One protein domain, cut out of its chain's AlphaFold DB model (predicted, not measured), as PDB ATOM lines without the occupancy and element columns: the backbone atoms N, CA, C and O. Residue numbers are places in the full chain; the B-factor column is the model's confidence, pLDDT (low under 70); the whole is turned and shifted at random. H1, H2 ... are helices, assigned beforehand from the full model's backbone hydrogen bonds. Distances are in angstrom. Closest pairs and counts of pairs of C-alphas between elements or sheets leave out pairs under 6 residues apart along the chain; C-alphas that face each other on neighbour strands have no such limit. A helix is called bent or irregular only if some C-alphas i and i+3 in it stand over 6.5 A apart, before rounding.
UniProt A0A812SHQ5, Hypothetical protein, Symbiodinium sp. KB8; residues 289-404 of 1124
ATOM      1  N   MET A 289     152.205 108.731 155.479       89.38
ATOM      2  CA  MET A 289     153.383 108.758 156.354       89.38
ATOM      3  C   MET A 289     154.703 108.871 155.568       89.38
ATOM      4  O   MET A 289     155.538 109.709 155.900       89.38
ATOM      5  N   GLU A 290     154.879 108.113 154.476       90.00
ATOM      6  CA  GLU A 290     156.024 108.296 153.561       90.00
ATOM      7  C   GLU A 290     156.050 109.719 152.976       90.00
ATOM      8  O   GLU A 290     157.111 110.334 152.874       90.00
ATOM      9  N   ALA A 291     154.881 110.257 152.615       91.00
ATOM     10  CA  ALA A 291     154.751 111.609 152.082       91.00
ATOM     11  C   ALA A 291     155.111 112.691 153.122       91.00
ATOM     12  O   ALA A 291     155.831 113.637 152.800       91.00
ATOM     13  N   VAL A 292     154.686 112.528 154.382       92.12
ATOM     14  CA  VAL A 292     155.073 113.407 155.500       92.12
ATOM     15  C   VAL A 292     156.581 113.345 155.760       92.12
ATOM     16  O   VAL A 292     157.202 114.395 155.910       92.12
ATOM     17  N   TYR A 293     157.200 112.159 155.729       91.00
ATOM     18  CA  TYR A 293     158.658 112.039 155.861       91.00
ATOM     19  C   TYR A 293     159.392 112.765 154.721       91.00
ATOM     20  O   TYR A 293     160.347 113.501 154.960       91.00
ATOM     21  N   ILE A 294     158.943 112.596 153.471       91.25
ATOM     22  CA  ILE A 294     159.545 113.282 152.316       91.25
ATOM     23  C   ILE A 294     159.415 114.804 152.467       91.25
ATOM     24  O   ILE A 294     160.387 115.518 152.219       91.25
ATOM     25  N   ARG A 295     158.268 115.306 152.942       93.25
ATOM     26  CA  ARG A 295     158.071 116.728 153.264       93.25
ATOM     27  C   ARG A 295     159.043 117.221 154.347       93.25
ATOM     28  O   ARG A 295     159.617 118.296 154.196       93.25
ATOM     29  N   ASP A 296     159.249 116.455 155.414       93.44
ATOM     30  CA  ASP A 296     160.187 116.787 156.497       93.44
ATOM     31  C   ASP A 296     161.650 116.834 156.002       93.44
ATOM     32  O   ASP A 296     162.363 117.813 156.234       93.44
ATOM     33  N   GLU A 297     162.077 115.862 155.190       90.81
ATOM     34  CA  GLU A 297     163.384 115.901 154.519       90.81
ATOM     35  C   GLU A 297     163.538 117.087 153.547       90.81
ATOM     36  O   GLU A 297     164.632 117.644 153.418       90.81
ATOM     37  N   MET A 298     162.451 117.519 152.895       92.81
ATOM     38  CA  MET A 298     162.444 118.727 152.062       92.81
ATOM     39  C   MET A 298     162.604 120.009 152.900       92.81
ATOM     40  O   MET A 298     163.364 120.898 152.516       92.81
ATOM     41  N   LEU A 299     161.962 120.103 154.070       93.88
ATOM     42  CA  LEU A 299     162.152 121.218 155.014       93.88
ATOM     43  C   LEU A 299     163.602 121.278 155.539       93.88
ATOM     44  O   LEU A 299     164.163 122.360 155.746       93.88
ATOM     45  N   LYS A 300     164.253 120.118 155.680       94.06
ATOM     46  CA  LYS A 300     165.648 119.974 156.126       94.06
ATOM     47  C   LYS A 300     166.706 120.255 155.050       94.06
ATOM     48  O   LYS A 300     167.891 120.283 155.390       94.06
ATOM     49  N   LEU A 301     166.344 120.528 153.788       92.25
ATOM     50  CA  LEU A 301     167.307 120.760 152.688       92.25
ATOM     51  C   LEU A 301     168.343 121.865 152.969       92.25
ATOM     52  O   LEU A 301     169.472 121.781 152.487       92.25
ATOM     53  N   HIS A 302     168.002 122.854 153.798       89.94
ATOM     54  CA  HIS A 302     168.907 123.924 154.235       89.94
ATOM     55  C   HIS A 302     170.135 123.432 155.035       89.94
ATOM     56  O   HIS A 302     171.102 124.175 155.202       89.94
ATOM     57  N   THR A 303     170.114 122.198 155.548       90.00
ATOM     58  CA  THR A 303     171.274 121.565 156.204       90.00
ATOM     59  C   THR A 303     172.281 121.042 155.176       90.00
ATOM     60  O   THR A 303     173.493 121.175 155.352       90.00
ATOM     61  N   LYS A 304     171.782 120.520 154.048       86.44
ATOM     62  CA  LYS A 304     172.569 119.892 152.975       86.44
ATOM     63  C   LYS A 304     173.335 120.921 152.132       86.44
ATOM     64  O   LYS A 304     174.323 120.579 151.491       86.44
ATOM     65  N   THR A 305     172.947 122.197 152.190       83.69
ATOM     66  CA  THR A 305     173.619 123.309 151.496       83.69
ATOM     67  C   THR A 305     174.904 123.800 152.174       83.69
ATOM     68  O   THR A 305     175.542 124.704 151.645       83.69
ATOM     69  N   GLY A 306     175.322 123.238 153.318       73.44
ATOM     70  CA  GLY A 306     176.468 123.733 154.102       73.44
ATOM     71  C   GLY A 306     177.829 123.757 153.380       73.44
ATOM     72  O   GLY A 306     178.728 124.490 153.792       73.44
ATOM     73  N   SER A 307     177.984 123.000 152.290       75.44
ATOM     74  CA  SER A 307     179.167 123.018 151.414       75.44
ATOM     75  C   SER A 307     179.135 124.127 150.348       75.44
ATOM     76  O   SER A 307     180.187 124.523 149.838       75.44
ATOM     77  N   LEU A 308     177.950 124.646 150.012       81.94
ATOM     78  CA  LEU A 308     177.724 125.574 148.904       81.94
ATOM     79  C   LEU A 308     177.978 127.017 149.350       81.94
ATOM     80  O   LEU A 308     177.213 127.606 150.112       81.94
ATOM     81  N   ARG A 309     179.065 127.618 148.855       72.62
ATOM     82  CA  ARG A 309     179.451 128.992 149.232       72.62
ATOM     83  C   ARG A 309     178.735 130.079 148.427       72.62
ATOM     84  O   ARG A 309     178.685 131.220 148.884       72.62
ATOM     85  N   ARG A 310     178.219 129.757 147.236       81.31
ATOM     86  CA  ARG A 310     177.578 130.721 146.330       81.31
ATOM     87  C   ARG A 310     176.051 130.700 146.461       81.31
ATOM     88  O   ARG A 310     175.459 129.631 146.308       81.31
ATOM     89  N   PRO A 311     175.384 131.846 146.681       85.69
ATOM     90  CA  PRO A 311     173.925 131.900 146.729       85.69
ATOM     91  C   PRO A 311     173.220 131.385 145.467       85.69
ATOM     92  O   PRO A 311     172.129 130.835 145.589       85.69
ATOM     93  N   LEU A 312     173.820 131.492 144.276       85.50
ATOM     94  CA  LEU A 312     173.260 130.899 143.056       85.50
ATOM     95  C   LEU A 312     173.338 129.366 143.055       85.50
ATOM     96  O   LEU A 312     172.411 128.709 142.586       85.50
ATOM     97  N   GLU A 313     174.420 128.791 143.585       88.06
ATOM     98  CA  GLU A 313     174.568 127.337 143.743       88.06
ATOM     99  C   GLU A 313     173.558 126.811 144.774       88.06
ATOM    100  O   GLU A 313     172.900 125.808 144.513       88.06
ATOM    101  N   VAL A 314     173.348 127.544 145.878       90.81
ATOM    102  CA  VAL A 314     172.290 127.266 146.870       90.81
ATOM    103  C   VAL A 314     170.895 127.320 146.239       90.81
ATOM    104  O   VAL A 314     170.130 126.372 146.396       90.81
ATOM    105  N   VAL A 315     170.560 128.383 145.493       91.94
ATOM    106  CA  VAL A 315     169.265 128.498 144.793       91.94
ATOM    107  C   VAL A 315     169.056 127.318 143.848       91.94
ATOM    108  O   VAL A 315     168.010 126.684 143.908       91.94
ATOM    109  N   ARG A 316     170.045 126.981 143.010       91.81
ATOM    110  CA  ARG A 316     169.924 125.878 142.043       91.81
ATOM    111  C   ARG A 316     169.776 124.514 142.712       91.81
ATOM    112  O   ARG A 316     168.899 123.757 142.318       91.81
ATOM    113  N   PHE A 317     170.581 124.226 143.734       93.69
ATOM    114  CA  PHE A 317     170.470 122.987 144.507       93.69
ATOM    115  C   PHE A 317     169.070 122.829 145.111       93.69
ATOM    116  O   PHE A 317     168.463 121.771 144.989       93.69
ATOM    117  N   LEU A 318     168.528 123.891 145.716       93.94
ATOM    118  CA  LEU A 318     167.184 123.842 146.281       93.94
ATOM    119  C   LEU A 318     166.098 123.752 145.195       93.94
ATOM    120  O   LEU A 318     165.135 123.022 145.395       93.94
ATOM    121  N   GLU A 319     166.236 124.431 144.049       93.56
ATOM    122  CA  GLU A 319     165.316 124.279 142.906       93.56
ATOM    123  C   GLU A 319     165.271 122.824 142.405       93.56
ATOM    124  O   GLU A 319     164.179 122.283 142.214       93.56
ATOM    125  N   ASP A 320     166.427 122.166 142.264       92.19
ATOM    126  CA  ASP A 320     166.527 120.772 141.820       92.19
ATOM    127  C   ASP A 320     165.986 119.785 142.878       92.19
ATOM    128  O   ASP A 320     165.168 118.920 142.552       92.19
ATOM    129  N   GLU A 321     166.383 119.910 144.150       92.06
ATOM    130  CA  GLU A 321     165.952 118.995 145.221       92.06
ATOM    131  C   GLU A 321     164.466 119.147 145.581       92.06
ATOM    132  O   GLU A 321     163.772 118.143 145.759       92.06
ATOM    133  N   ILE A 322     163.935 120.375 145.614       93.69
ATOM    134  CA  ILE A 322     162.494 120.600 145.800       93.69
ATOM    135  C   ILE A 322     161.727 119.985 144.622       93.69
ATOM    136  O   ILE A 322     160.759 119.263 144.846       93.69
ATOM    137  N   SER A 323     162.201 120.157 143.381       91.44
ATOM    138  CA  SER A 323     161.568 119.545 142.202       91.44
ATOM    139  C   SER A 323     161.574 118.009 142.240       91.44
ATOM    140  O   SER A 323     160.630 117.383 141.757       91.44
ATOM    141  N   LYS A 324     162.605 117.375 142.816       88.88
ATOM    142  CA  LYS A 324     162.631 115.916 143.050       88.88
ATOM    143  C   LYS A 324     161.633 115.494 144.127       88.88
ATOM    144  O   LYS A 324     160.945 114.492 143.950       88.88
ATOM    145  N   GLY A 325     161.541 116.246 145.223       88.94
ATOM    146  CA  GLY A 325     160.589 115.983 146.301       88.94
ATOM    147  C   GLY A 325     159.133 116.109 145.845       88.94
ATOM    148  O   GLY A 325     158.350 115.181 146.030       88.94
ATOM    149  N   GLU A 326     158.782 117.191 145.146       90.06
ATOM    150  CA  GLU A 326     157.414 117.418 144.654       90.06
ATOM    151  C   GLU A 326     156.982 116.366 143.616       90.06
ATOM    152  O   GLU A 326     155.831 115.933 143.630       90.06
ATOM    153  N   LYS A 327     157.909 115.845 142.796       87.19
ATOM    154  CA  LYS A 327     157.648 114.690 141.912       87.19
ATOM    155  C   LYS A 327     157.291 113.406 142.674       87.19
ATOM    156  O   LYS A 327     156.457 112.642 142.197       87.19
ATOM    157  N   LYS A 328     157.883 113.162 143.849       86.31
ATOM    158  CA  LYS A 328     157.515 112.022 144.713       86.31
ATOM    159  C   LYS A 328     156.142 112.226 145.371       86.31
ATOM    160  O   LYS A 328     155.438 111.256 145.628       86.31
ATOM    161  N   LEU A 329     155.748 113.479 145.612       88.75
ATOM    162  CA  LEU A 329     154.508 113.870 146.295       88.75
ATOM    163  C   LEU A 329     153.290 114.049 145.365       88.75
ATOM    164  O   LEU A 329     152.249 114.507 145.819       88.75
ATOM    165  N   VAL A 330     153.352 113.640 144.091       85.06
ATOM    166  CA  VAL A 330     152.253 113.819 143.110       85.06
ATOM    167  C   VAL A 330     150.902 113.227 143.558       85.06
ATOM    168  O   VAL A 330     149.859 113.749 143.173       85.06
ATOM    169  N   ARG A 331     150.886 112.178 144.398       83.56
ATOM    170  CA  ARG A 331     149.647 111.615 144.987       83.56
ATOM    171  C   ARG A 331     149.177 112.299 146.278       83.56
ATOM    172  O   ARG A 331     148.074 112.025 146.732       83.56
ATOM    173  N   PHE A 332     149.999 113.167 146.858       88.25
ATOM    174  CA  PHE A 332     149.745 113.896 148.102       88.25
ATOM    175  C   PHE A 332     150.077 115.390 147.905       88.25
ATOM    176  O   PHE A 332     150.991 115.914 148.550       88.25
ATOM    177  N   PRO A 333     149.395 116.083 146.967       86.75
ATOM    178  CA  PRO A 333     149.723 117.461 146.591       86.75
ATOM    179  C   PRO A 333     149.528 118.461 147.741       86.75
ATOM    180  O   PRO A 333     150.139 119.525 147.740       86.75
ATOM    181  N   ASP A 334     148.725 118.103 148.743       88.62
ATOM    182  CA  ASP A 334     148.529 118.839 149.992       88.62
ATOM    183  C   ASP A 334     149.769 118.833 150.908       88.62
ATOM    184  O   ASP A 334     149.913 119.704 151.764       88.62
ATOM    185  N   LEU A 335     150.689 117.879 150.716       91.44
ATOM    186  CA  LEU A 335     151.954 117.784 151.448       91.44
ATOM    187  C   LEU A 335     153.139 118.430 150.710       91.44
ATOM    188  O   LEU A 335     154.219 118.550 151.299       91.44
ATOM    189  N   CYS A 336     152.958 118.913 149.476       91.56
ATOM    190  CA  CYS A 336     153.965 119.709 148.767       91.56
ATOM    191  C   CYS A 336     154.319 121.001 149.529       91.56
ATOM    192  O   CYS A 336     153.532 121.534 150.315       91.56
ATOM    193  N   LEU A 337     155.532 121.520 149.321       93.06
ATOM    194  CA  LEU A 337     155.981 122.724 150.024       93.06
ATOM    195  C   LEU A 337     155.199 123.955 149.550       93.06
ATOM    196  O   LEU A 337     155.175 124.269 148.358       93.06
ATOM    197  N   ASN A 338     154.623 124.708 150.484       91.38
ATOM    198  CA  ASN A 338     153.976 125.976 150.164       91.38
ATOM    199  C   ASN A 338     155.031 127.074 149.880       91.38
ATOM    200  O   ASN A 338     156.235 126.910 150.114       91.38
ATOM    201  N   ALA A 339     154.594 128.225 149.364       88.81
ATOM    202  CA  ALA A 339     155.503 129.313 148.992       88.81
ATOM    203  C   ALA A 339     156.296 129.898 150.182       88.81
ATOM    204  O   ALA A 339     157.421 130.370 149.982       88.81
ATOM    205  N   ALA A 340     155.754 129.846 151.403       89.94
ATOM    206  CA  ALA A 340     156.429 130.275 152.625       89.94
ATOM    207  C   ALA A 340     157.452 129.233 153.111       89.94
ATOM    208  O   ALA A 340     158.557 129.626 153.474       89.94
ATOM    209  N   ASP A 341     157.155 127.930 153.019       93.56
ATOM    210  CA  ASP A 341     158.103 126.849 153.334       93.56
ATOM    211  C   ASP A 341     159.366 126.980 152.472       93.56
ATOM    212  O   ASP A 341     160.482 127.073 152.988       93.56
ATOM    213  N   LYS A 342     159.188 127.074 151.143       93.38
ATOM    214  CA  LYS A 342     160.291 127.265 150.186       93.38
ATOM    215  C   LYS A 342     161.087 128.526 150.539       93.38
ATOM    216  O   LYS A 342     162.316 128.498 150.603       93.38
ATOM    217  N   SER A 343     160.391 129.625 150.833       91.44
ATOM    218  CA  SER A 343     161.000 130.897 151.243       91.44
ATOM    219  C   SER A 343     161.817 130.782 152.540       91.44
ATOM    220  O   SER A 343     162.916 131.335 152.619       91.44
ATOM    221  N   ALA A 344     161.331 130.036 153.534       91.44
ATOM    222  CA  ALA A 344     162.023 129.795 154.796       91.44
ATOM    223  C   ALA A 344     163.279 128.931 154.604       91.44
ATOM    224  O   ALA A 344     164.339 129.300 155.110       91.44
ATOM    225  N   ILE A 345     163.195 127.850 153.817       93.81
ATOM    226  CA  ILE A 345     164.342 126.995 153.463       93.81
ATOM    227  C   ILE A 345     165.426 127.827 152.765       93.81
ATOM    228  O   ILE A 345     166.590 127.761 153.155       93.81
ATOM    229  N   LEU A 346     165.056 128.661 151.782       92.56
ATOM    230  CA  LEU A 346     166.004 129.535 151.081       92.56
ATOM    231  C   LEU A 346     166.701 130.497 152.041       92.56
ATOM    232  O   LEU A 346     167.928 130.595 152.044       92.56
ATOM    233  N   LEU A 347     165.919 131.191 152.874       90.50
ATOM    234  CA  LEU A 347     166.451 132.121 153.862       90.50
ATOM    235  C   LEU A 347     167.369 131.414 154.858       90.50
ATOM    236  O   LEU A 347     168.397 131.983 155.202       90.50
ATOM    237  N   GLN A 348     167.047 130.196 155.301       91.06
ATOM    238  CA  GLN A 348     167.891 129.404 156.200       91.06
ATOM    239  C   GLN A 348     169.198 128.954 155.532       91.06
ATOM    240  O   GLN A 348     170.250 129.074 156.164       91.06
ATOM    241  N   ALA A 349     169.136 128.513 154.272       90.94
ATOM    242  CA  ALA A 349     170.253 127.962 153.507       90.94
ATOM    243  C   ALA A 349     171.310 128.999 153.086       90.94
ATOM    244  O   ALA A 349     172.497 128.681 153.030       90.94
ATOM    245  N   VAL A 350     170.912 130.241 152.774       89.94
ATOM    246  CA  VAL A 350     171.860 131.263 152.292       89.94
ATOM    247  C   VAL A 350     172.706 131.884 153.404       89.94
ATOM    248  O   VAL A 350     172.270 132.046 154.549       89.94
ATOM    249  N   SER A 351     173.921 132.308 153.044       86.88
ATOM    250  CA  SER A 351     174.847 132.984 153.958       86.88
ATOM    251  C   SER A 351     174.228 134.237 154.592       86.88
ATOM    252  O   SER A 351     173.368 134.898 154.007       86.88
ATOM    253  N   VAL A 352     174.696 134.606 155.790       85.50
ATOM    254  CA  VAL A 352     174.199 135.789 156.524       85.50
ATOM    255  C   VAL A 352     174.289 137.061 155.670       85.50
ATOM    256  O   VAL A 352     173.367 137.865 155.683       85.50
ATOM    257  N   GLN A 353     175.343 137.204 154.864       82.88
ATOM    258  CA  GLN A 353     175.571 138.358 153.985       82.88
ATOM    259  C   GLN A 353     174.539 138.439 152.844       82.88
ATOM    260  O   GLN A 353     174.021 139.514 152.549       82.88
ATOM    261  N   ALA A 354     174.189 137.299 152.238       85.56
ATOM    262  CA  ALA A 354     173.139 137.219 151.223       85.56
ATOM    263  C   ALA A 354     171.734 137.414 151.829       85.56
ATOM    264  O   ALA A 354     170.858 138.013 151.207       85.56
ATOM    265  N   ARG A 355     171.533 136.969 153.077       88.31
ATOM    266  CA  ARG A 355     170.301 137.161 153.858       88.31
ATOM    267  C   ARG A 355     170.092 138.629 154.251       88.31
ATOM    268  O   ARG A 355     168.993 139.151 154.106       88.31
ATOM    269  N   GLU A 356     171.151 139.313 154.687       85.44
ATOM    270  CA  GLU A 356     171.150 140.761 154.933       85.44
ATOM    271  C   GLU A 356     170.877 141.542 153.641       85.44
ATOM    272  O   GLU A 356     170.077 142.476 153.659       85.44
ATOM    273  N   TYR A 357     171.463 141.133 152.509       84.81
ATOM    274  CA  TYR A 357     171.142 141.720 151.207       84.81
ATOM    275  C   TYR A 357     169.661 141.555 150.842       84.81
ATOM    276  O   TYR A 357     169.022 142.536 150.464       84.81
ATOM    277  N   LEU A 358     169.097 140.350 150.993       87.00
ATOM    278  CA  LEU A 358     167.677 140.099 150.733       87.00
ATOM    279  C   LEU A 358     166.766 141.019 151.551       87.00
ATOM    280  O   LEU A 358     165.849 141.601 150.987       87.00
ATOM    281  N   VAL A 359     167.046 141.189 152.844       84.00
ATOM    282  CA  VAL A 359     166.225 142.008 153.757       84.00
ATOM    283  C   VAL A 359     166.381 143.519 153.521       84.00
ATOM    284  O   VAL A 359     165.460 144.273 153.824       84.00
ATOM    285  N   LEU A 360     167.524 143.985 153.005       81.12
ATOM    286  CA  LEU A 360     167.808 145.418 152.811       81.12
ATOM    287  C   LEU A 360     167.583 145.926 151.377       81.12
ATOM    288  O   LEU A 360     167.397 147.127 151.178       81.12
ATOM    289  N   HIS A 361     167.677 145.043 150.383       77.50
ATOM    290  CA  HIS A 361     167.751 145.404 148.961       77.50
ATOM    291  C   HIS A 361     167.002 144.438 148.034       77.50
ATOM    292  O   HIS A 361     166.718 144.794 146.890       77.50
ATOM    293  N   GLY A 362     166.722 143.217 148.492       72.88
ATOM    294  CA  GLY A 362     165.925 142.251 147.752       72.88
ATOM    295  C   GLY A 362     164.429 142.479 147.936       72.88
ATOM    296  O   GLY A 362     163.976 143.206 148.819       72.88
ATOM    297  N   LYS A 363     163.647 141.797 147.107       77.44
ATOM    298  CA  LYS A 363     162.225 141.599 147.365       77.44
ATOM    299  C   LYS A 363     162.026 140.268 148.087       77.44
ATOM    300  O   LYS A 363     162.510 139.240 147.617       77.44
ATOM    301  N   THR A 364     161.307 140.284 149.207       77.62
ATOM    302  CA  THR A 364     161.116 139.114 150.084       77.62
ATOM    303  C   THR A 364     159.690 138.558 150.078       77.62
ATOM    304  O   THR A 364     159.361 137.752 150.942       77.62
ATOM    305  N   GLY A 365     158.831 138.983 149.143       73.38
ATOM    306  CA  GLY A 365     157.416 138.589 149.109       73.38
ATOM    307  C   GLY A 365     157.169 137.150 148.648       73.38
ATOM    308  O   GLY A 365     156.130 136.573 148.955       73.38
ATOM    309  N   SER A 366     158.115 136.541 147.926       85.25
ATOM    310  CA  SER A 366     158.011 135.147 147.482       85.25
ATOM    311  C   SER A 366     159.372 134.505 147.211       85.25
ATOM    312  O   SER A 366     160.374 135.192 146.991       85.25
ATOM    313  N   TRP A 367     159.380 133.173 147.111       88.12
ATOM    314  CA  TRP A 367     160.503 132.387 146.594       88.12
ATOM    315  C   TRP A 367     161.060 132.945 145.278       88.12
ATOM    316  O   TRP A 367     162.265 133.132 145.150       88.12
ATOM    317  N   SER A 368     160.187 133.239 144.306       88.62
ATOM    318  CA  SER A 368     160.598 133.712 142.975       88.62
ATOM    319  C   SER A 368     161.348 135.044 143.061       88.62
ATOM    320  O   SER A 368     162.404 135.216 142.452       88.62
ATOM    321  N   GLU A 369     160.843 135.964 143.885       88.94
ATOM    322  CA  GLU A 369     161.448 137.275 144.113       88.94
ATOM    323  C   GLU A 369     162.779 137.199 144.872       88.94
ATOM    324  O   GLU A 369     163.737 137.883 144.495       88.94
ATOM    325  N   MET A 370     162.888 136.332 145.884       88.88
ATOM    326  CA  MET A 370     164.147 136.128 146.605       88.88
ATOM    327  C   MET A 370     165.186 135.418 145.738       88.88
ATOM    328  O   MET A 370     166.322 135.879 145.655       88.88
ATOM    329  N   SER A 371     164.807 134.367 145.010       89.06
ATOM    330  CA  SER A 371     165.689 133.687 144.056       89.06
ATOM    331  C   SER A 371     166.161 134.632 142.946       89.06
ATOM    332  O   SER A 371     167.336 134.599 142.584       89.06
ATOM    333  N   ALA A 372     165.309 135.535 142.442       87.56
ATOM    334  CA  ALA A 372     165.718 136.596 141.516       87.56
ATOM    335  C   ALA A 372     166.690 137.604 142.163       87.56
ATOM    336  O   ALA A 372     167.705 137.960 141.563       87.56
ATOM    337  N   SER A 373     166.425 138.015 143.405       86.69
ATOM    338  CA  SER A 373     167.275 138.948 144.156       86.69
ATOM    339  C   SER A 373     168.659 138.350 144.474       86.69
ATOM    340  O   SER A 373     169.669 139.041 144.365       86.69
ATOM    341  N   LEU A 374     168.743 137.052 144.790       86.38
ATOM    342  CA  LEU A 374     170.007 136.330 144.993       86.38
ATOM    343  C   LEU A 374     170.786 136.128 143.687       86.38
ATOM    344  O   LEU A 374     172.005 136.303 143.668       86.38
ATOM    345  N   ARG A 375     170.088 135.830 142.581       85.12
ATOM    346  CA  ARG A 375     170.684 135.806 141.232       85.12
ATOM    347  C   ARG A 375     171.301 137.164 140.867       85.12
ATOM    348  O   ARG A 375     172.315 137.186 140.180       85.12
ATOM    349  N   PHE A 376     170.740 138.280 141.343       78.06
ATOM    350  CA  PHE A 376     171.328 139.615 141.171       78.06
ATOM    351  C   PHE A 376     172.484 139.901 142.149       78.06
ATOM    352  O   PHE A 376     173.494 140.473 141.742       78.06
ATOM    353  N   TYR A 377     172.380 139.479 143.414       73.69
ATOM    354  CA  TYR A 377     173.425 139.663 144.436       73.69
ATOM    355  C   TYR A 377     174.800 139.150 143.983       73.69
ATOM    356  O   TYR A 377     175.809 139.838 144.132       73.69
ATOM    357  N   GLU A 378     174.840 137.965 143.371       66.12
ATOM    358  CA  GLU A 378     176.078 137.347 142.881       66.12
ATOM    359  C   GLU A 378     176.647 138.035 141.617       66.12
ATOM    360  O   GLU A 378     177.819 137.876 141.269       66.12
ATOM    361  N   VAL A 379     175.834 138.860 140.950       63.31
ATOM    362  CA  VAL A 379     176.173 139.594 139.721       63.31
ATOM    363  C   VAL A 379     176.798 140.971 140.016       63.31
ATOM    364  O   VAL A 379     177.152 141.681 139.079       63.31
ATOM    365  N   VAL A 380     177.045 141.354 141.281       62.41
ATOM    366  CA  VAL A 380     177.704 142.637 141.619       62.41
ATOM    367  C   VAL A 380     178.787 142.496 142.699       62.41
ATOM    368  O   VAL A 380     178.507 142.296 143.879       62.41
ATOM    369  N   CYS A 381     180.055 142.719 142.329       72.56
ATOM    370  CA  CYS A 381     181.154 142.831 143.287       72.56
ATOM    371  C   CYS A 381     181.014 144.099 144.145       72.56
ATOM    372  O   CYS A 381     181.274 145.210 143.672       72.56
ATOM    373  N   TRP A 382     180.729 143.930 145.437       67.38
ATOM    374  CA  TRP A 382     180.574 145.021 146.411       67.38
ATOM    375  C   TRP A 382     181.787 145.962 146.551       67.38
ATOM    376  O   TRP A 382     181.629 147.088 147.011       67.38
ATOM    377  N   TYR A 383     182.991 145.554 146.127       70.06
ATOM    378  CA  TYR A 383     184.178 146.422 146.171       70.06
ATOM    379  C   TYR A 383     184.329 147.351 144.958       70.06
ATOM    380  O   TYR A 383     184.941 148.409 145.069       70.06
ATOM    381  N   CYS A 384     183.851 146.945 143.776       77.69
ATOM    382  CA  CYS A 384     184.155 147.658 142.527       77.69
ATOM    383  C   CYS A 384     182.970 147.838 141.565       77.69
ATOM    384  O   CYS A 384     183.171 148.345 140.461       77.69
ATOM    385  N   GLY A 385     181.766 147.403 141.950       68.62
ATOM    386  CA  GLY A 385     180.526 147.531 141.176       68.62
ATOM    387  C   GLY A 385     180.436 146.658 139.917       68.62
ATOM    388  O   GLY A 385     179.455 146.748 139.188       68.62
ATOM    389  N   LYS A 386     181.445 145.828 139.627       70.50
ATOM    390  CA  LYS A 386     181.521 145.005 138.406       70.50
ATOM    391  C   LYS A 386     181.015 143.588 138.654       70.50
ATOM    392  O   LYS A 386     181.214 143.041 139.734       70.50
ATOM    393  N   ALA A 387     180.440 142.975 137.626       62.09
ATOM    394  CA  ALA A 387     179.930 141.613 137.698       62.09
ATOM    395  C   ALA A 387     181.015 140.521 137.746       62.09
ATOM    396  O   ALA A 387     182.191 140.751 137.437       62.09
ATOM    397  N   GLY A 388     180.583 139.307 138.101       61.47
ATOM    398  CA  GLY A 388     181.320 138.062 137.872       61.47
ATOM    399  C   GLY A 388     182.439 137.733 138.863       61.47
ATOM    400  O   GLY A 388     183.286 136.905 138.537       61.47
ATOM    401  N   HIS A 389     182.489 138.374 140.035       65.94
ATOM    402  CA  HIS A 389     183.416 138.020 141.118       65.94
ATOM    403  C   HIS A 389     182.970 138.596 142.470       65.94
ATOM    404  O   HIS A 389     182.276 139.613 142.515       65.94
ATOM    405  N   TYR A 390     183.400 137.986 143.579       61.81
ATOM    406  CA  TYR A 390     183.050 138.456 144.923       61.81
ATOM    407  C   TYR A 390     183.957 139.602 145.409       61.81
ATOM    408  O   TYR A 390     184.969 139.927 144.787       61.81
ATOM    409  N   GLN A 391     183.614 140.244 146.533       69.94
ATOM    410  CA  GLN A 391     184.459 141.286 147.139       69.94
ATOM    411  C   GLN A 391     185.829 140.745 147.582       69.94
ATOM    412  O   GLN A 391     186.817 141.476 147.544       69.94
ATOM    413  N   GLU A 392     185.904 139.481 147.990       66.69
ATOM    414  CA  GLU A 392     187.147 138.845 148.444       66.69
ATOM    415  C   GLU A 392     188.068 138.505 147.267       66.69
ATOM    416  O   GLU A 392     189.230 138.910 147.279       66.69
ATOM    417  N   ASP A 393     187.516 137.930 146.196       68.69
ATOM    418  CA  ASP A 393     188.203 137.677 144.919       68.69
ATOM    419  C   ASP A 393     188.460 138.949 144.093       68.69
ATOM    420  O   ASP A 393     188.978 138.891 142.971       68.69
ATOM    421  N   CYS A 394     188.075 140.125 144.597       78.12
ATOM    422  CA  CYS A 394     188.188 141.353 143.835       78.12
ATOM    423  C   CYS A 394     189.649 141.697 143.575       78.12
ATOM    424  O   CYS A 394     190.356 142.218 144.432       78.12
ATOM    425  N   ARG A 395     190.080 141.498 142.327       79.06
ATOM    426  CA  ARG A 395     191.411 141.873 141.833       79.06
ATOM    427  C   ARG A 395     191.762 143.337 142.129       79.06
ATOM    428  O   ARG A 395     192.941 143.657 142.242       79.06
ATOM    429  N   GLN A 396     190.755 144.204 142.259       79.94
ATOM    430  CA  GLN A 396     190.918 145.597 142.663       79.94
ATOM    431  C   GLN A 396     191.236 145.690 144.172       79.94
ATOM    432  O   GLN A 396     192.312 146.172 144.512       79.94
ATOM    433  N   LYS A 397     190.425 145.073 145.052       83.62
ATOM    434  CA  LYS A 397     190.714 144.928 146.497       83.62
ATOM    435  C   LYS A 397     192.083 144.297 146.758       83.62
ATOM    436  O   LYS A 397     192.898 144.881 147.455       83.62
ATOM    437  N   ILE A 398     192.377 143.152 146.142       84.56
ATOM    438  CA  ILE A 398     193.648 142.424 146.296       84.56
ATOM    439  C   ILE A 398     194.844 143.286 145.856       84.56
ATOM    440  O   ILE A 398     195.934 143.168 146.418       84.56
ATOM    441  N   ALA A 399     194.670 144.160 144.858       82.94
ATOM    442  CA  ALA A 399     195.701 145.110 144.450       82.94
ATOM    443  C   ALA A 399     195.841 146.287 145.429       82.94
ATOM    444  O   ALA A 399     196.956 146.769 145.616       82.94
ATOM    445  N   ASP A 400     194.755 146.742 146.049       83.44
ATOM    446  CA  ASP A 400     194.751 147.867 146.987       83.44
ATOM    447  C   ASP A 400     195.198 147.459 148.404       83.44
ATOM    448  O   ASP A 400     195.978 148.181 149.022       83.44
ATOM    449  N   ASP A 401     194.865 146.256 148.870       83.19
ATOM    450  CA  ASP A 401     195.422 145.657 150.092       83.19
ATOM    451  C   ASP A 401     196.942 145.431 149.943       83.19
ATOM    452  O   ASP A 401     197.723 145.753 150.841       83.19
ATOM    453  N   LYS A 402     197.405 145.012 148.751       81.56
ATOM    454  CA  LYS A 402     198.842 144.947 148.405       81.56
ATOM    455  C   LYS A 402     199.531 146.314 148.276       81.56
ATOM    456  O   LYS A 402     200.758 146.353 148.296       81.56
ATOM    457  N   LYS A 403     198.790 147.424 148.157       75.50
ATOM    458  CA  LYS A 403     199.341 148.793 148.277       75.50
ATOM    459  C   LYS A 403     199.345 149.282 149.726       75.50
ATOM    460  O   LYS A 403     200.233 150.045 150.088       75.50
ATOM    461  N   ARG A 404     198.373 148.852 150.541       66.25
ATOM    462  CA  ARG A 404     198.257 149.191 151.973       66.25
ATOM    463  C   ARG A 404     199.344 148.542 152.834       66.25
ATOM    464  O   ARG A 404     199.692 149.110 153.861       66.25
TER     465      ARG A 404
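This is residues 289 to 404 of the 1124 residues of the protein "Hypothetical protein" of Symbiodinium sp. KB8 (UniProt A0A812SHQ5). An elongated body of six helices is followed by a link without named elements and a last helix, H7, whose residues 398 to 404 stick out and add to the length. In the body the longest helix, H3, runs beside H1 with its last part, while its first part packs on H4 and H6; H2 packs on H3 and H4, and H5 crosses H6. The printed part has 116 residues with seven named helices, H1 to H7 in order, and no named strand: the class is all helix. The whole is loose, with a radius of gyration of the C-alphas of 17.0 A, and spans 61 by 26 by 18 A.

H1, residues 289 to 299, touches residues 321 to 328 of H3, residues 311 to 328, at a shallow tilt of 8 degrees, opposite ways; their closest C-alphas, of Met 298 and Ile 322, are 6.5 A apart. H2, residues 301 to 307, is irregular, with C-alphas 304 and 307 7.5 A apart. It forms a helical hairpin with H3, their closest C-alphas, of Thr 305 and Val 314, being 6.2 A apart. H4, residues 339 to 349, touches H2 at a shallow tilt of 26 degrees; the closest C-alphas, of His 302 and Ala 349, are 4.3 A apart. H3, H4 and H6, residues 367 to 377, form a bundle, each touching the other two. H3 and H4 are a helical hairpin at a steep tilt of 45 degrees, with the C-alphas of Val 314 and Ala 349 closest at 7.0 A. H6 touches H3 at Leu 312 and Arg 375, whose C-alphas are closest at 5.8 A, and H4 at Ser 343 and Trp 367, closest at 4.9 A. H5, residues 352 to 361, touches H6 about perpendicular, at 76 degrees; the closest C-alphas, of Leu 358 and Ser 373, are 6.7 A apart. H7, residues 395 to 404, touches no helix. Every O i to N i+4 pair is within hydrogen-bond range in H1, H3, H4, H5, H6 and H7; in H2 it is 0 of 3, beside 2 of 4 O i to N i+3 pairs.

H1 begins at C-alpha 289, (153.383, 108.758, 156.354), and is 15.3 A long. H2 measures 12.1 A, H3 25.9 A, H4 15.5 A, H5 13.8 A and H6 15.0 A from first to last C-alpha. H3 begins at C-alpha 311, (173.925, 131.900, 146.729). H7, 14.3 A long, ends at C-alpha 404, (198.257, 149.191, 151.973).

The two C-alphas farthest apart, of Arg 331 and Lys 403, are 62.1 A apart. The printed part has no cut. The link from H6 to H7, residues 378 to 394, is long. The mean pLDDT of the printed part is 84.1; 13 residues are under 70, among them 387 to 393.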